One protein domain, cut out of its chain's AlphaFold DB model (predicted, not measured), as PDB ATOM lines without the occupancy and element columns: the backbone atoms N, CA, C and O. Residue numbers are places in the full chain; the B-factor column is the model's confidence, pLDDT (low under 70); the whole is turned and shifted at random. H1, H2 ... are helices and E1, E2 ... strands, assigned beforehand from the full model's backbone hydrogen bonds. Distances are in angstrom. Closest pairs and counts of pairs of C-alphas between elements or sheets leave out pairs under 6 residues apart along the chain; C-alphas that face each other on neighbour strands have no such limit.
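What this domain is: This is residues 7 to 78 and 223 to 279 of the 333 residues of an uncharacterized protein of Minicystis rosea (UniProt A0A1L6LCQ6). A small three-stranded sheet makes the core, sandwiched between helix H1 on one face and H2 on the other in three layers; a two-stranded hairpin, E1 and E2, is held away from this sheet, and the small helix H3 lies off to a side. The 129 printed residues hold H1 E1 E2 E3 E4 E5 H2 H3 in chain order, and the larger sheet runs E3 E5 E4, all antiparallel. The class is mixed, helices and strands, with 53 residues in named elements, under half. The whole is compact and rounded, with a radius of gyration of the C-alphas of 15.1 A and spans of 38 by 37 by 28 A.

Where its parts are: Find C-alpha 12 at (-86.489, 28.130, -0.470), where H1 begins and runs to residue 20. E1, residues 28 to 32, and E2, 38 to 42, are each 13.7 A long. Then come E3, residues 53 to 55, E4, 72 to 78, 19.6 A, and E5, 223 to 229, 18.9 A. H2, residues 239 to 248, covers 14.6 A; H3, 260 to 266, ends at C-alpha 266, (-68.620, 17.832, 6.387).

How they stand to each other: Look first at inner strand E5: N 227 and O 53 of E3 are 2.8 A apart, and N 226 and O 75 of E4 also 2.8 A, both within hydrogen-bond range. H1 is on this sheet over E3, at a height of 5.8 A; its closest C-alphas to E3 are those of Ser 12 and Ser 55, 4.2 A. On the local plane it is only just slantwise to E3, at 32 degrees. H2 is on the opposite face, over E5 and E4, height 9.8 A, along the strands at 19 degrees to E4 on the local plane; the C-alphas of Gly 77 and Phe 248 are its closest to E4, 5.5 A. H3 is only just not on the sheet, with 4 pairs of C-alphas within 10 A; it is close to but not clearly touching H2, closest at the C-alphas of Phe 248 and Leu 260, 7.5 A. In the hairpin, N 39 and O 31 are 2.7 A apart; E1 is apart from E3, E4 and E5. Every O i to N i+4 pair is within range in H1 and H3, and 5 of 6 in H2.

The domain as a whole: The C-alphas of Thr 45 and Lys 276 are the two farthest apart, 45.6 A. Residues 79 to 222 are not printed; C-alphas 78 and 223 are 5.7 A apart across the cut. The links E3 to E4 and H2 to H3 are long. Mean pLDDT of the printed part is 94.7, and no printed residue is under 70.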
ATOM      1  N   TYR A   7     -80.335  34.252  10.912       95.50
ATOM      2  CA  TYR A   7     -80.847  33.251   9.988       95.50
ATOM      3  C   TYR A   7     -82.275  32.841  10.341       95.50
ATOM      4  O   TYR A   7     -82.555  32.354  11.434       95.50
ATOM      5  N   LYS A   8     -83.195  32.983   9.385       94.31
ATOM      6  CA  LYS A   8     -84.571  32.496   9.507       94.31
ATOM      7  C   LYS A   8     -84.766  31.274   8.617       94.31
ATOM      8  O   LYS A   8     -84.903  31.406   7.403       94.31
ATOM      9  N   GLY A   9     -84.850  30.094   9.228       89.50
ATOM     10  CA  GLY A   9     -85.214  28.867   8.519       89.50
ATOM     11  C   GLY A   9     -86.626  28.962   7.930       89.50
ATOM     12  O   GLY A   9     -87.608  29.080   8.667       89.50
ATOM     13  N   THR A  10     -86.730  28.919   6.603       88.44
ATOM     14  CA  THR A  10     -87.992  28.956   5.848       88.44
ATOM     15  C   THR A  10     -87.881  28.114   4.570       88.44
ATOM     16  O   THR A  10     -86.856  27.483   4.325       88.44
ATOM     17  N   GLY A  11     -88.945  28.044   3.770       91.31
ATOM     18  CA  GLY A  11     -88.895  27.407   2.454       91.31
ATOM     19  C   GLY A  11     -88.078  28.231   1.456       91.31
ATOM     20  O   GLY A  11     -88.152  29.457   1.448       91.31
ATOM     21  N   SER A  12     -87.350  27.557   0.575       95.00
ATOM     22  CA  SER A  12     -86.489  28.130  -0.470       95.00
ATOM     23  C   SER A  12     -87.226  29.188  -1.309       95.00
ATOM     24  O   SER A  12     -86.726  30.290  -1.523       95.00
ATOM     25  N   CYS A  13     -88.491  28.928  -1.661       95.75
ATOM     26  CA  CYS A  13     -89.312  29.881  -2.413       95.75
ATOM     27  C   CYS A  13     -89.756  31.107  -1.602       95.75
ATOM     28  O   CYS A  13     -90.043  32.152  -2.179       95.75
ATOM     29  N   THR A  14     -89.775  31.015  -0.270       95.69
ATOM     30  CA  THR A  14     -89.941  32.187   0.601       95.69
ATOM     31  C   THR A  14     -88.669  33.038   0.617       95.69
ATOM     32  O   THR A  14     -88.770  34.258   0.656       95.69
ATOM     33  N   GLY A  15     -87.484  32.422   0.528       96.25
ATOM     34  CA  GLY A  15     -86.214  33.137   0.362       96.25
ATOM     35  C   GLY A  15     -86.138  33.909  -0.960       96.25
ATOM     36  O   GLY A  15     -85.709  35.062  -0.970       96.25
ATOM     37  N   VAL A  16     -86.621  33.307  -2.054       97.75
ATOM     38  CA  VAL A  16     -86.770  33.981  -3.359       97.75
ATOM     39  C   VAL A  16     -87.689  35.199  -3.235       97.75
ATOM     40  O   VAL A  16     -87.285  36.309  -3.579       97.75
ATOM     41  N   ASP A  17     -88.897  35.018  -2.695       97.38
ATOM     42  CA  ASP A  17     -89.885  36.094  -2.540       97.38
ATOM     43  C   ASP A  17     -89.368  37.255  -1.674       97.38
ATOM     44  O   ASP A  17     -89.510  38.428  -2.036       97.38
ATOM     45  N   ALA A  18     -88.698  36.930  -0.564       97.38
ATOM     46  CA  ALA A  18     -88.166  37.915   0.372       97.38
ATOM     47  C   ALA A  18     -87.178  38.889  -0.289       97.38
ATOM     48  O   ALA A  18     -87.187  40.077   0.028       97.38
ATOM     49  N   VAL A  19     -86.368  38.420  -1.244       98.06
ATOM     50  CA  VAL A  19     -85.404  39.273  -1.960       98.06
ATOM     51  C   VAL A  19     -86.002  39.888  -3.221       98.06
ATOM     52  O   VAL A  19     -85.761  41.062  -3.506       98.06
ATOM     53  N   PHE A  20     -86.771  39.122  -3.995       97.75
ATOM     54  CA  PHE A  20     -87.275  39.577  -5.293       97.75
ATOM     55  C   PHE A  20     -88.312  40.682  -5.099       97.75
ATOM     56  O   PHE A  20     -88.197  41.747  -5.707       97.75
ATOM     57  N   ASN A  21     -89.265  40.448  -4.193       96.81
ATOM     58  CA  ASN A  21     -90.390  41.341  -3.938       96.81
ATOM     59  C   ASN A  21     -90.211  42.190  -2.672       96.81
ATOM     60  O   ASN A  21     -91.022  43.077  -2.413       96.81
ATOM     61  N   GLY A  22     -89.165  41.944  -1.875       95.62
ATOM     62  CA  GLY A  22     -88.982  42.628  -0.593       95.62
ATOM     63  C   GLY A  22     -90.003  42.189   0.459       95.62
ATOM     64  O   GLY A  22     -90.284  42.950   1.392       95.62
ATOM     65  N   THR A  23     -90.595  40.998   0.300       96.81
ATOM     66  CA  THR A  23     -91.553  40.458   1.264       96.81
ATOM     67  C   THR A  23     -90.873  40.307   2.614       96.81
ATOM     68  O   THR A  23     -89.860  39.623   2.765       96.81
ATOM     69  N   LYS A  24     -91.445  40.965   3.616       96.31
ATOM     70  CA  LYS A  24     -90.880  40.977   4.957       96.31
ATOM     71  C   LYS A  24     -91.061  39.631   5.651       96.31
ATOM     72  O   LYS A  24     -92.124  39.015   5.563       96.31
ATOM     73  N   ILE A  25     -90.045  39.222   6.398       94.69
ATOM     74  CA  ILE A  25     -90.033  37.996   7.195       94.69
ATOM     75  C   ILE A  25     -90.270  38.306   8.676       94.69
ATOM     76  O   ILE A  25     -89.868  39.354   9.175       94.69
ATOM     77  N   THR A  26     -90.953  37.401   9.379       95.19
ATOM     78  CA  THR A  26     -91.353  37.566  10.786       95.19
ATOM     79  C   THR A  26     -91.080  36.305  11.616       95.19
ATOM     80  O   THR A  26     -90.750  35.234  11.093       95.19
ATOM     81  N   GLY A  27     -91.253  36.428  12.935       94.12
ATOM     82  CA  GLY A  27     -91.122  35.342  13.904       94.12
ATOM     83  C   GLY A  27     -89.688  35.138  14.386       94.12
ATOM     84  O   GLY A  27     -88.828  35.985  14.186       94.12
ATOM     85  N   THR A  28     -89.428  33.997  15.017       95.56
ATOM     86  CA  THR A  28     -88.129  33.721  15.649       95.56
ATOM     87  C   THR A  28     -87.072  33.304  14.627       95.56
ATOM     88  O   THR A  28     -87.340  32.452  13.775       95.56
ATOM     89  N   ALA A  29     -85.890  33.902  14.706       96.44
ATOM     90  CA  ALA A  29     -84.701  33.597  13.920       96.44
ATOM     91  C   ALA A  29     -83.569  33.101  14.833       96.44
ATOM     92  O   ALA A  29     -83.607  33.301  16.049       96.44
ATOM     93  N   SER A  30     -82.568  32.471  14.230       96.88
ATOM     94  CA  SER A  30     -81.372  31.965  14.896       96.88
ATOM     95  C   SER A  30     -80.175  32.873  14.632       96.88
ATOM     96  O   SER A  30     -80.053  33.473  13.564       96.88
ATOM     97  N   TYR A  31     -79.260  32.942  15.587       95.94
ATOM     98  CA  TYR A  31     -77.923  33.499  15.415       95.94
ATOM     99  C   TYR A  31     -76.937  32.691  16.255       95.94
ATOM    100  O   TYR A  31     -77.346  31.920  17.116       95.94
ATOM    101  N   TRP A  32     -75.639  32.855  16.027       93.94
ATOM    102  CA  TRP A  32     -74.618  32.137  16.788       93.94
ATOM    103  C   TRP A  32     -73.772  33.126  17.573       93.94
ATOM    104  O   TRP A  32     -73.335  34.147  17.035       93.94
ATOM    105  N   ASP A  33     -73.580  32.850  18.863       90.94
ATOM    106  CA  ASP A  33     -72.702  33.659  19.703       90.94
ATOM    107  C   ASP A  33     -71.215  33.388  19.402       90.94
ATOM    108  O   ASP A  33     -70.856  32.555  18.567       90.94
ATOM    109  N   ALA A  34     -70.316  34.095  20.090       87.62
ATOM    110  CA  ALA A  34     -68.873  33.974  19.870       87.62
ATOM    111  C   ALA A  34     -68.303  32.572  20.173       87.62
ATOM    112  O   ALA A  34     -67.179  32.277  19.772       87.62
ATOM    113  N   THR A  35     -69.053  31.717  20.878       87.81
ATOM    114  CA  THR A  35     -68.679  30.321  21.151       87.81
ATOM    115  C   THR A  35     -69.202  29.351  20.090       87.81
ATOM    116  O   THR A  35     -68.889  28.165  20.144       87.81
ATOM    117  N   GLY A  36     -69.979  29.844  19.120       87.00
ATOM    118  CA  GLY A  36     -70.664  29.021  18.128       87.00
ATOM    119  C   GLY A  36     -71.934  28.363  18.662       87.00
ATOM    120  O   GLY A  36     -72.462  27.461  18.014       87.00
ATOM    121  N   THR A  37     -72.437  28.789  19.824       93.62
ATOM    122  CA  THR A  37     -73.700  28.279  20.364       93.62
ATOM    123  C   THR A  37     -74.860  28.993  19.679       93.62
ATOM    124  O   THR A  37     -74.868  30.223  19.584       93.62
ATOM    125  N   GLU A  38     -75.827  28.219  19.185       94.94
ATOM    126  CA  GLU A  38     -77.053  28.766  18.606       94.94
ATOM    127  C   GLU A  38     -77.878  29.468  19.688       94.94
ATOM    128  O   GLU A  38     -78.131  28.936  20.768       94.94
ATOM    129  N   GLN A  39     -78.304  30.676  19.365       97.19
ATOM    130  CA  GLN A  39     -79.186  31.528  20.135       97.19
ATOM    131  C   GLN A  39     -80.367  31.919  19.247       97.19
ATOM    132  O   GLN A  39     -80.295  31.842  18.018       97.19
ATOM    133  N   THR A  40     -81.452  32.386  19.855       97.12
ATOM    134  CA  THR A  40     -82.639  32.832  19.121       97.12
ATOM    135  C   THR A  40     -82.959  34.291  19.398       97.12
ATOM    136  O   THR A  40     -82.800  34.763  20.522       97.12
ATOM    137  N   CYS A  41     -83.480  34.989  18.396       95.81
ATOM    138  CA  CYS A  41     -84.032  36.332  18.527       95.81
ATOM    139  C   CYS A  41     -85.345  36.450  17.753       95.81
ATOM    140  O   CYS A  41     -85.538  35.773  16.744       95.81
ATOM    141  N   ASP A  42     -86.236  37.337  18.181       96.81
ATOM    142  CA  ASP A  42     -87.458  37.621  17.433       96.81
ATOM    143  C   ASP A  42     -87.226  38.735  16.412       96.81
ATOM    144  O   ASP A  42     -86.681  39.793  16.732       96.81
ATOM    145  N   LEU A  43     -87.660  38.484  15.176       95.12
ATOM    146  CA  LEU A  43     -87.768  39.508  14.142       95.12
ATOM    147  C   LEU A  43     -88.863  40.513  14.511       95.12
ATOM    148  O   LEU A  43     -89.799  40.202  15.256       95.12
ATOM    149  N   THR A  44     -88.769  41.722  13.965       94.56
ATOM    150  CA  THR A  44     -89.714  42.791  14.284       94.56
ATOM    151  C   THR A  44     -91.145  42.391  13.917       94.56
ATOM    152  O   THR A  44     -91.404  41.735  12.907       94.56
ATOM    153  N   THR A  45     -92.126  42.819  14.719       88.81
ATOM    154  CA  THR A  45     -93.544  42.488  14.479       88.81
ATOM    155  C   THR A  45     -94.041  42.998  13.122       88.81
ATOM    156  O   THR A  45     -94.912  42.389  12.508       88.81
ATOM    157  N   GLY A  46     -93.475  44.110  12.637       89.69
ATOM    158  CA  GLY A  46     -93.757  44.675  11.313       89.69
ATOM    159  C   GLY A  46     -93.000  44.004  10.162       89.69
ATOM    160  O   GLY A  46     -93.173  44.431   9.018       89.69
ATOM    161  N   GLY A  47     -92.179  43.000  10.472       92.44
ATOM    162  CA  GLY A  47     -91.337  42.233   9.572       92.44
ATOM    163  C   GLY A  47     -90.060  42.951   9.140       92.44
ATOM    164  O   GLY A  47     -90.041  44.168   8.914       92.44
ATOM    165  N   ASP A  48     -89.018  42.149   8.954       95.06
ATOM    166  CA  ASP A  48     -87.695  42.582   8.514       95.06
ATOM    167  C   ASP A  48     -87.450  42.190   7.054       95.06
ATOM    168  O   ASP A  48     -87.993  41.204   6.553       95.06
ATOM    169  N   VAL A  49     -86.655  42.992   6.345       95.19
ATOM    170  CA  VAL A  49     -86.257  42.703   4.960       95.19
ATOM    171  C   VAL A  49     -85.023  41.810   4.992       95.19
ATOM    172  O   VAL A  49     -84.059  42.121   5.687       95.19
ATOM    173  N   ALA A  50     -85.045  40.719   4.231       96.44
ATOM    174  CA  ALA A  50     -83.884  39.851   4.096       96.44
ATOM    175  C   ALA A  50     -82.809  40.515   3.220       96.44
ATOM    176  O   ALA A  50     -83.083  40.918   2.089       96.44
ATOM    177  N   ASP A  51     -81.574  40.588   3.722       97.12
ATOM    178  CA  ASP A  51     -80.426  41.038   2.923       97.12
ATOM    179  C   ASP A  51     -79.952  39.955   1.935       97.12
ATOM    180  O   ASP A  51     -79.435  40.273   0.862       97.12
ATOM    181  N   VAL A  52     -80.139  38.680   2.302       97.81
ATOM    182  CA  VAL A  52     -79.815  37.502   1.488       97.81
ATOM    183  C   VAL A  52     -80.961  36.497   1.566       97.81
ATOM    184  O   VAL A  52     -81.423  36.149   2.653       97.81
ATOM    185  N   GLY A  53     -81.400  36.009   0.411       97.50
ATOM    186  CA  GLY A  53     -82.337  34.899   0.271       97.50
ATOM    187  C   GLY A  53     -81.576  33.649  -0.138       97.50
ATOM    188  O   GLY A  53     -80.769  33.706  -1.059       97.50
ATOM    189  N   VAL A  54     -81.820  32.527   0.536       96.44
ATOM    190  CA  VAL A  54     -81.170  31.247   0.224       96.44
ATOM    191  C   VAL A  54     -82.195  30.299  -0.385       96.44
ATOM    192  O   VAL A  54     -83.306  30.182   0.139       96.44
ATOM    193  N   SER A  55     -81.841  29.633  -1.483       96.75
ATOM    194  CA  SER A  55     -82.716  28.664  -2.140       96.75
ATOM    195  C   SER A  55     -81.958  27.444  -2.640       96.75
ATOM    196  O   SER A  55     -80.933  27.572  -3.294       96.75
ATOM    197  N   ASP A  56     -82.513  26.259  -2.408       93.94
ATOM    198  CA  ASP A  56     -81.950  24.989  -2.891       93.94
ATOM    199  C   ASP A  56     -82.269  24.713  -4.371       93.94
ATOM    200  O   ASP A  56     -81.867  23.693  -4.925       93.94
ATOM    201  N   VAL A  57     -83.079  25.580  -4.982       95.88
ATOM    202  CA  VAL A  57     -83.576  25.452  -6.355       95.88
ATOM    203  C   VAL A  57     -83.450  26.771  -7.094       95.88
ATOM    204  O   VAL A  57     -83.525  27.846  -6.483       95.88
ATOM    205  N   PHE A  58     -83.366  26.682  -8.421       96.75
ATOM    206  CA  PHE A  58     -83.464  27.846  -9.295       96.75
ATOM    207  C   PHE A  58     -84.764  28.603  -9.010       96.75
ATOM    208  O   PHE A  58     -85.815  27.996  -8.793       96.75
ATOM    209  N   SER A  59     -84.731  29.938  -9.059       96.56
ATOM    210  CA  SER A  59     -85.914  30.761  -8.771       96.56
ATOM    211  C   SER A  59     -87.106  30.433  -9.679       96.56
ATOM    212  O   SER A  59     -88.245  30.511  -9.235       96.56
ATOM    213  N   SER A  60     -86.868  29.982 -10.914       94.81
ATOM    214  CA  SER A  60     -87.913  29.531 -11.847       94.81
ATOM    215  C   SER A  60     -88.634  28.243 -11.426       94.81
ATOM    216  O   SER A  60     -89.716  27.962 -11.937       94.81
ATOM    217  N   SER A  61     -88.071  27.467 -10.496       93.94
ATOM    218  CA  SER A  61     -88.727  26.298  -9.893       93.94
ATOM    219  C   SER A  61     -89.770  26.693  -8.846       93.94
ATOM    220  O   SER A  61     -90.609  25.879  -8.457       93.94
ATOM    221  N   CYS A  62     -89.733  27.940  -8.372       94.19
ATOM    222  CA  CYS A  62     -90.705  28.473  -7.435       94.19
ATOM    223  C   CYS A  62     -91.921  29.030  -8.177       94.19
ATOM    224  O   CYS A  62     -91.810  29.872  -9.065       94.19
ATOM    225  N   ALA A  63     -93.114  28.570  -7.793       90.50
ATOM    226  CA  ALA A  63     -94.357  28.996  -8.426       90.50
ATOM    227  C   ALA A  63     -94.524  30.526  -8.356       90.50
ATOM    228  O   ALA A  63     -94.460  31.108  -7.276       90.50
ATOM    229  N   GLY A  64     -94.765  31.160  -9.506       91.81
ATOM    230  CA  GLY A  64     -94.910  32.616  -9.613       91.81
ATOM    231  C   GLY A  64     -93.602  33.380  -9.841       91.81
ATOM    232  O   GLY A  64     -93.652  34.590 -10.041       91.81
ATOM    233  N   PHE A  65     -92.457  32.694  -9.871       94.88
ATOM    234  CA  PHE A  65     -91.149  33.299 -10.098       94.88
ATOM    235  C   PHE A  65     -90.526  32.831 -11.416       94.88
ATOM    236  O   PHE A  65     -90.863  31.786 -11.969       94.88
ATOM    237  N   GLY A  66     -89.619  33.653 -11.941       95.06
ATOM    238  CA  GLY A  66     -88.837  33.382 -13.143       95.06
ATOM    239  C   GLY A  66     -87.354  33.612 -12.881       95.06
ATOM    240  O   GLY A  66     -86.882  33.427 -11.759       95.06
ATOM    241  N   ALA A  67     -86.619  34.038 -13.908       95.00
ATOM    242  CA  ALA A  67     -85.234  34.474 -13.744       95.00
ATOM    243  C   ALA A  67     -85.130  35.670 -12.767       95.00
ATOM    244  O   ALA A  67     -86.086  36.451 -12.672       95.00
ATOM    245  N   PRO A  68     -83.991  35.840 -12.069       96.62
ATOM    246  CA  PRO A  68     -83.766  36.984 -11.191       96.62
ATOM    247  C   PRO A  68     -84.029  38.331 -11.890       96.62
ATOM    248  O   PRO A  68     -83.581  38.524 -13.027       96.62
ATOM    249  N   PRO A  69     -84.739  39.275 -11.239       96.12
ATOM    250  CA  PRO A  69     -84.872  40.648 -11.715       96.12
ATOM    251  C   PRO A  69     -83.515  41.323 -11.948       96.12
ATOM    252  O   PRO A  69     -82.498  40.929 -11.385       96.12
ATOM    253  N   ALA A  70     -83.491  42.395 -12.746       96.19
ATOM    254  CA  ALA A  70     -82.242  43.071 -13.110       96.19
ATOM    255  C   ALA A  70     -81.447  43.622 -11.907       96.19
ATOM    256  O   ALA A  70     -80.225  43.755 -12.007       96.19
ATOM    257  N   ASP A  71     -82.119  43.929 -10.798       97.06
ATOM    258  CA  ASP A  71     -81.544  44.427  -9.545       97.06
ATOM    259  C   ASP A  71     -81.271  43.317  -8.514       97.06
ATOM    260  O   ASP A  71     -80.920  43.615  -7.372       97.06
ATOM    261  N   VAL A  72     -81.411  42.042  -8.892       98.38
ATOM    262  CA  VAL A  72     -81.102  40.879  -8.053       98.38
ATOM    263  C   VAL A  72     -79.984  40.061  -8.697       98.38
ATOM    264  O   VAL A  72     -80.033  39.727  -9.880       98.38
ATOM    265  N   GLY A  73     -78.959  39.747  -7.910       98.00
ATOM    266  CA  GLY A  73     -77.922  38.784  -8.271       98.00
ATOM    267  C   GLY A  73     -78.284  37.386  -7.782       98.00
ATOM    268  O   GLY A  73     -78.929  37.254  -6.744       98.00
ATOM    269  N   ASP A  74     -77.850  36.371  -8.523       97.75
ATOM    270  CA  ASP A  74     -77.904  34.957  -8.144       97.75
ATOM    271  C   ASP A  74     -76.469  34.432  -8.090       97.75
ATOM    272  O   ASP A  74     -75.746  34.476  -9.090       97.75
ATOM    273  N   PHE A  75     -76.039  34.023  -6.901       97.38
ATOM    274  CA  PHE A  75     -74.679  33.585  -6.623       97.38
ATOM    275  C   PHE A  75     -74.711  32.149  -6.114       97.38
ATOM    276  O   PHE A  75     -75.480  31.831  -5.209       97.38
ATOM    277  N   TYR A  76     -73.872  31.283  -6.677       95.38
ATOM    278  CA  TYR A  76     -73.891  29.863  -6.339       95.38
ATOM    279  C   TYR A  76     -72.975  29.543  -5.162       95.38
ATOM    280  O   TYR A  76     -71.847  30.026  -5.078       95.38
ATOM    281  N   GLY A  77     -73.502  28.730  -4.253       94.88
ATOM    282  CA  GLY A  77     -72.760  28.015  -3.227       94.88
ATOM    283  C   GLY A  77     -72.502  26.559  -3.625       94.88
ATOM    284  O   GLY A  77     -72.587  26.209  -4.808       94.88
ATOM    285  N   PRO A  78     -72.223  25.678  -2.649       95.88
ATOM    286  CA  PRO A  78     -72.066  24.257  -2.921       95.88
ATOM    287  C   PRO A  78     -73.368  23.657  -3.466       95.88
ATOM    288  O   PRO A  78     -74.472  24.140  -3.210       95.88
ATOM    289  N   PRO A 223     -77.080  23.817  -7.577       96.19
ATOM    290  CA  PRO A 223     -76.326  24.734  -6.736       96.19
ATOM    291  C   PRO A 223     -77.241  25.318  -5.656       96.19
ATOM    292  O   PRO A 223     -78.411  25.597  -5.907       96.19
ATOM    293  N   LEU A 224     -76.707  25.545  -4.459       95.75
ATOM    294  CA  LEU A 224     -77.358  26.444  -3.516       95.75
ATOM    295  C   LEU A 224     -77.325  27.861  -4.098       95.75
ATOM    296  O   LEU A 224     -76.272  28.333  -4.523       95.75
ATOM    297  N   HIS A 225     -78.457  28.547  -4.097       97.56
ATOM    298  CA  HIS A 225     -78.593  29.906  -4.600       97.56
ATOM    299  C   HIS A 225     -78.580  30.904  -3.447       97.56
ATOM    300  O   HIS A 225     -79.378  30.793  -2.514       97.56
ATOM    301  N   PHE A 226     -77.727  31.918  -3.548       97.94
ATOM    302  CA  PHE A 226     -77.766  33.117  -2.725       97.94
ATOM    303  C   PHE A 226     -78.266  34.282  -3.575       97.94
ATOM    304  O   PHE A 226     -77.578  34.742  -4.485       97.94
ATOM    305  N   PHE A 227     -79.454  34.784  -3.261       98.44
ATOM    306  CA  PHE A 227     -80.026  35.966  -3.886       98.44
ATOM    307  C   PHE A 227     -79.773  37.197  -3.026       98.44
ATOM    308  O   PHE A 227     -80.018  37.176  -1.821       98.44
ATOM    309  N   ALA A 228     -79.339  38.293  -3.640       98.44
ATOM    310  CA  ALA A 228     -79.202  39.584  -2.969       98.44
ATOM    311  C   ALA A 228     -79.486  40.730  -3.942       98.44
ATOM    312  O   ALA A 228     -79.292  40.588  -5.152       98.44
ATOM    313  N   LYS A 229     -79.910  41.886  -3.420       98.31
ATOM    314  CA  LYS A 229     -79.991  43.114  -4.224       98.31
ATOM    315  C   LYS A 229     -78.592  43.539  -4.661       98.31
ATOM    316  O   LYS A 229     -77.678  43.554  -3.833       98.31
ATOM    317  N   VAL A 230     -78.432  43.898  -5.934       98.44
ATOM    318  CA  VAL A 230     -77.134  44.242  -6.535       98.44
ATOM    319  C   VAL A 230     -77.090  45.650  -7.117       98.44
ATOM    320  O   VAL A 230     -78.113  46.224  -7.488       98.44
ATOM    321  N   ASP A 231     -75.884  46.204  -7.191       97.12
ATOM    322  CA  ASP A 231     -75.601  47.465  -7.864       97.12
ATOM    323  C   ASP A 231     -75.454  47.296  -9.393       97.12
ATOM    324  O   ASP A 231     -75.671  46.222  -9.965       97.12
ATOM    325  N   ALA A 232     -75.059  48.375 -10.078       95.88
ATOM    326  CA  ALA A 232     -74.834  48.370 -11.523       95.88
ATOM    327  C   ALA A 232     -73.710  47.412 -11.978       95.88
ATOM    328  O   ALA A 232     -73.714  46.984 -13.132       95.88
ATOM    329  N   ASN A 233     -72.784  47.046 -11.085       94.50
ATOM    330  CA  ASN A 233     -71.683  46.116 -11.348       94.50
ATOM    331  C   ASN A 233     -72.041  44.661 -11.007       94.50
ATOM    332  O   ASN A 233     -71.182  43.789 -11.113       94.50
ATOM    333  N   LYS A 234     -73.299  44.389 -10.625       94.69
ATOM    334  CA  LYS A 234     -73.776  43.073 -10.168       94.69
ATOM    335  C   LYS A 234     -73.143  42.605  -8.856       94.69
ATOM    336  O   LYS A 234     -73.141  41.409  -8.570       94.69
ATOM    337  N   ASP A 235     -72.673  43.538  -8.034       95.69
ATOM    338  CA  ASP A 235     -72.206  43.247  -6.683       95.69
ATOM    339  C   ASP A 235     -73.326  43.478  -5.656       95.69
ATOM    340  O   ASP A 235     -74.081  44.442  -5.801       95.69
ATOM    341  N   PRO A 236     -73.444  42.651  -4.594       97.56
ATOM    342  CA  PRO A 236     -74.433  42.884  -3.545       97.56
ATOM    343  C   PRO A 236     -74.284  44.275  -2.913       97.56
ATOM    344  O   PRO A 236     -73.188  44.665  -2.505       97.56
ATOM    345  N   VAL A 237     -75.396  45.011  -2.801       97.12
ATOM    346  CA  VAL A 237     -75.404  46.409  -2.318       97.12
ATOM    347  C   VAL A 237     -75.060  46.526  -0.833       97.12
ATOM    348  O   VAL A 237     -74.518  47.538  -0.391       97.12
ATOM    349  N   LYS A 238     -75.391  45.502  -0.040       95.69
ATOM    350  CA  LYS A 238     -75.099  45.441   1.395       95.69
ATOM    351  C   LYS A 238     -73.728  44.816   1.606       95.69
ATOM    352  O   LYS A 238     -73.511  43.673   1.216       95.69
ATOM    353  N   THR A 239     -72.829  45.531   2.283       94.56
ATOM    354  CA  THR A 239     -71.460  45.062   2.552       94.56
ATOM    355  C   THR A 239     -71.429  43.710   3.267       94.56
ATOM    356  O   THR A 239     -70.652  42.842   2.883       94.56
ATOM    357  N   ASP A 240     -72.294  43.493   4.260       94.44
ATOM    358  CA  ASP A 240     -72.333  42.222   4.996       94.44
ATOM    359  C   ASP A 240     -72.830  41.061   4.127       94.44
ATOM    360  O   ASP A 240     -72.238  39.984   4.152       94.44
ATOM    361  N   ALA A 241     -73.840  41.294   3.281       95.50
ATOM    362  CA  ALA A 241     -74.292  40.316   2.292       95.50
ATOM    363  C   ALA A 241     -73.194  40.008   1.263       95.50
ATOM    364  O   ALA A 241     -72.947  38.844   0.954       95.50
ATOM    365  N   LYS A 242     -72.492  41.041   0.774       95.75
ATOM    366  CA  LYS A 242     -71.359  40.899  -0.150       95.75
ATOM    367  C   LYS A 242     -70.249  40.046   0.454       95.75
ATOM    368  O   LYS A 242     -69.719  39.182  -0.235       95.75
ATOM    369  N   ASN A 243     -69.919  40.265   1.724       94.06
ATOM    370  CA  ASN A 243     -68.900  39.486   2.422       94.06
ATOM    371  C   ASN A 243     -69.349  38.038   2.639       94.06
ATOM    372  O   ASN A 243     -68.590  37.130   2.319       94.06
ATOM    373  N   LEU A 244     -70.581  37.826   3.116       93.38
ATOM    374  CA  LEU A 244     -71.139  36.490   3.332       93.38
ATOM    375  C   LEU A 244     -71.127  35.663   2.043       93.38
ATOM    376  O   LEU A 244     -70.550  34.581   2.013       93.38
ATOM    377  N   ILE A 245     -71.717  36.200   0.973       95.75
ATOM    378  CA  ILE A 245     -71.740  35.560  -0.347       95.75
ATOM    379  C   ILE A 245     -70.311  35.380  -0.865       95.75
ATOM    380  O   ILE A 245     -69.962  34.326  -1.384       95.75
ATOM    381  N   GLY A 246     -69.463  36.389  -0.673       94.25
ATOM    382  CA  GLY A 246     -68.070  36.370  -1.088       94.25
ATOM    383  C   GLY A 246     -67.250  35.237  -0.471       94.25
ATOM    384  O   GLY A 246     -66.355  34.741  -1.154       94.25
ATOM    385  N   TYR A 247     -67.559  34.804   0.757       92.31
ATOM    386  CA  TYR A 247     -66.931  33.624   1.358       92.31
ATOM    387  C   TYR A 247     -67.269  32.353   0.568       92.31
ATOM    388  O   TYR A 247     -66.355  31.624   0.194       92.31
ATOM    389  N   PHE A 248     -68.549  32.127   0.249       91.44
ATOM    390  CA  PHE A 248     -69.006  30.951  -0.511       91.44
ATOM    391  C   PHE A 248     -68.553  30.964  -1.973       91.44
ATOM    392  O   PHE A 248     -68.218  29.921  -2.523       91.44
ATOM    393  N   THR A 249     -68.473  32.137  -2.606       90.50
ATOM    394  CA  THR A 249     -68.018  32.245  -4.003       90.50
ATOM    395  C   THR A 249     -66.497  32.376  -4.139       90.50
ATOM    396  O   THR A 249     -66.011  32.669  -5.230       90.50
ATOM    397  N   GLY A 250     -65.737  32.312  -3.040       88.81
ATOM    398  CA  GLY A 250     -64.281  32.508  -3.036       88.81
ATOM    399  C   GLY A 250     -63.803  33.918  -3.426       88.81
ATOM    400  O   GLY A 250     -62.620  34.118  -3.693       88.81
ATOM    401  N   LYS A 251     -64.698  34.916  -3.463       90.62
ATOM    402  CA  LYS A 251     -64.358  36.322  -3.770       90.62
ATOM    403  C   LYS A 251     -63.799  37.068  -2.559       90.62
ATOM    404  O   LYS A 251     -63.168  38.111  -2.716       90.62
ATOM    405  N   VAL A 252     -64.062  36.561  -1.359       91.81
ATOM    406  CA  VAL A 252     -63.587  37.111  -0.093       91.81
ATOM    407  C   VAL A 252     -62.887  35.993   0.667       91.81
ATOM    408  O   VAL A 252     -63.422  34.894   0.797       91.81
ATOM    409  N   ALA A 253     -61.684  36.272   1.171       89.69
ATOM    410  CA  ALA A 253     -60.960  35.328   2.010       89.69
ATOM    411  C   ALA A 253     -61.774  35.019   3.271       89.69
ATOM    412  O   ALA A 253     -62.266  35.932   3.937       89.69
ATOM    413  N   THR A 254     -61.901  33.739   3.604       88.50
ATOM    414  CA  THR A 254     -62.587  33.312   4.823       88.50
ATOM    415  C   THR A 254     -61.852  33.823   6.068       88.50
ATOM    416  O   THR A 254     -60.645  34.091   6.018       88.50
ATOM    417  N   PRO A 255     -62.551  33.979   7.209       85.50
ATOM    418  CA  PRO A 255     -61.899  34.324   8.467       85.50
ATOM    419  C   PRO A 255     -60.765  33.350   8.812       85.50
ATOM    420  O   PRO A 255     -60.799  32.173   8.445       85.50
ATOM    421  N   ALA A 256     -59.762  33.830   9.552       86.12
ATOM    422  CA  ALA A 256     -58.639  32.995   9.970       86.12
ATOM    423  C   ALA A 256     -59.131  31.713  10.666       86.12
ATOM    424  O   ALA A 256     -60.021  31.763  11.514       86.12
ATOM    425  N   ASN A 257     -58.522  30.577  10.318       85.00
ATOM    426  CA  ASN A 257     -58.876  29.234  10.798       85.00
ATOM    427  C   ASN A 257     -60.246  28.699  10.335       85.00
ATOM    428  O   ASN A 257     -60.654  27.631  10.789       85.00
ATOM    429  N   VAL A 258     -60.942  29.380   9.419       88.88
ATOM    430  CA  VAL A 258     -62.156  28.856   8.779       88.88
ATOM    431  C   VAL A 258     -61.797  28.257   7.425       88.88
ATOM    432  O   VAL A 258     -61.524  28.977   6.462       88.88
ATOM    433  N   ASN A 259     -61.834  26.928   7.344       91.50
ATOM    434  CA  ASN A 259     -61.767  26.205   6.080       91.50
ATOM    435  C   ASN A 259     -63.192  25.934   5.582       91.50
ATOM    436  O   ASN A 259     -63.825  24.970   6.007       91.50
ATOM    437  N   LEU A 260     -63.706  26.808   4.714       92.50
ATOM    438  CA  LEU A 260     -65.079  26.690   4.221       92.50
ATOM    439  C   LEU A 260     -65.292  25.403   3.419       92.50
ATOM    440  O   LEU A 260     -66.316  24.755   3.593       92.50
ATOM    441  N   LEU A 261     -64.292  24.978   2.646       93.81
ATOM    442  CA  LEU A 261     -64.359  23.735   1.885       93.81
ATOM    443  C   LEU A 261     -64.558  22.520   2.809       93.81
ATOM    444  O   LEU A 261     -65.419  21.684   2.557       93.81
ATOM    445  N   ASP A 262     -63.827  22.457   3.927       95.25
ATOM    446  CA  ASP A 262     -64.040  21.417   4.945       95.25
ATOM    447  C   ASP A 262     -65.449  21.460   5.543       95.25
ATOM    448  O   ASP A 262     -66.029  20.409   5.810       95.25
ATOM    449  N   LEU A 263     -65.983  22.658   5.797       94.31
ATOM    450  CA  LEU A 263     -67.319  22.822   6.369       94.31
ATOM    451  C   LEU A 263     -68.402  22.355   5.393       94.31
ATOM    452  O   LEU A 263     -69.301  21.625   5.801       94.31
ATOM    453  N   GLU A 264     -68.289  22.711   4.115       95.12
ATOM    454  CA  GLU A 264     -69.216  22.289   3.060       95.12
ATOM    455  C   GLU A 264     -69.228  20.766   2.888       95.12
ATOM    456  O   GLU A 264     -70.298  20.150   2.856       95.12
ATOM    457  N   ILE A 265     -68.042  20.144   2.846       97.00
ATOM    458  CA  ILE A 265     -67.901  18.690   2.689       97.00
ATOM    459  C   ILE A 265     -68.439  17.956   3.921       97.00
ATOM    460  O   ILE A 265     -69.175  16.980   3.790       97.00
ATOM    461  N   LYS A 266     -68.119  18.429   5.133       95.56
ATOM    462  CA  LYS A 266     -68.620  17.832   6.387       95.56
ATOM    463  C   LYS A 266     -70.118  18.059   6.597       95.56
ATOM    464  O   LYS A 266     -70.732  17.316   7.355       95.56
ATOM    465  N   ALA A 267     -70.698  19.045   5.916       95.38
ATOM    466  CA  ALA A 267     -72.139  19.235   5.807       95.38
ATOM    467  C   ALA A 267     -72.782  18.365   4.705       95.38
ATOM    468  O   ALA A 267     -73.969  18.514   4.434       95.38
ATOM    469  N   TYR A 268     -72.026  17.457   4.075       96.69
ATOM    470  CA  TYR A 268     -72.465  16.542   3.010       96.69
ATOM    471  C   TYR A 268     -72.983  17.228   1.733       96.69
ATOM    472  O   TYR A 268     -73.718  16.628   0.941       96.69
ATOM    473  N   THR A 269     -72.580  18.479   1.510       96.56
ATOM    474  CA  THR A 269     -72.801  19.188   0.243       96.56
ATOM    475  C   THR A 269     -71.625  18.963  -0.706       96.56
ATOM    476  O   THR A 269     -70.584  18.447  -0.298       96.56
ATOM    477  N   VAL A 270     -71.780  19.322  -1.984       97.62
ATOM    478  CA  VAL A 270     -70.726  19.152  -2.995       97.62
ATOM    479  C   VAL A 270     -70.235  20.516  -3.494       97.62
ATOM    480  O   VAL A 270     -70.906  21.134  -4.323       97.62
ATOM    481  N   PRO A 271     -69.066  20.990  -3.036       96.25
ATOM    482  CA  PRO A 271     -68.437  22.209  -3.535       96.25
ATOM    483  C   PRO A 271     -68.330  22.203  -5.061       96.25
ATOM    484  O   PRO A 271     -68.049  21.165  -5.666       96.25
ATOM    485  N   GLU A 272     -68.507  23.360  -5.704       94.31
ATOM    486  CA  GLU A 272     -68.433  23.462  -7.169       94.31
ATOM    487  C   GLU A 272     -67.078  22.964  -7.709       94.31
ATOM    488  O   GLU A 272     -67.037  22.280  -8.730       94.31
ATOM    489  N   CYS A 273     -65.982  23.186  -6.974       95.50
ATOM    490  CA  CYS A 273     -64.650  22.688  -7.337       95.50
ATOM    491  C   CYS A 273     -64.519  21.154  -7.367       95.50
ATOM    492  O   CYS A 273     -63.549  20.635  -7.918       95.50
ATOM    493  N   ALA A 274     -65.460  20.406  -6.782       97.00
ATOM    494  CA  ALA A 274     -65.473  18.945  -6.828       97.00
ATOM    495  C   ALA A 274     -66.340  18.403  -7.981       97.00
ATOM    496  O   ALA A 274     -66.258  17.214  -8.310       97.00
ATOM    497  N   MET A 275     -67.170  19.249  -8.598       97.62
ATOM    498  CA  MET A 275     -68.071  18.859  -9.680       97.62
ATOM    499  C   MET A 275     -67.321  18.645 -10.998       97.62
ATOM    500  O   MET A 275     -66.397  19.379 -11.338       97.62
ATOM    501  N   LYS A 276     -67.766  17.654 -11.777       97.31
ATOM    502  CA  LYS A 276     -67.310  17.378 -13.155       97.31
ATOM    503  C   LYS A 276     -68.371  17.725 -14.198       97.31
ATOM    504  O   LYS A 276     -68.120  17.671 -15.400       97.31
ATOM    505  N   VAL A 277     -69.571  18.074 -13.741       97.38
ATOM    506  CA  VAL A 277     -70.680  18.533 -14.571       97.38
ATOM    507  C   VAL A 277     -71.305  19.786 -13.978       97.38
ATOM    508  O   VAL A 277     -71.221  20.034 -12.779       97.38
ATOM    509  N   LYS A 278     -71.975  20.561 -14.823       95.88
ATOM    510  CA  LYS A 278     -72.795  21.705 -14.418       95.88
ATOM    511  C   LYS A 278     -74.128  21.702 -15.152       95.88
ATOM    512  O   LYS A 278     -74.268  21.065 -16.197       95.88
ATOM    513  N   ARG A 279     -75.086  22.459 -14.627       94.56
ATOM    514  CA  ARG A 279     -76.385  22.741 -15.252       94.56
ATOM    515  C   ARG A 279     -76.774  24.191 -14.988       94.56
ATOM    516  O   ARG A 279     -76.266  24.804 -14.057       94.56
TER     517      ARG A 279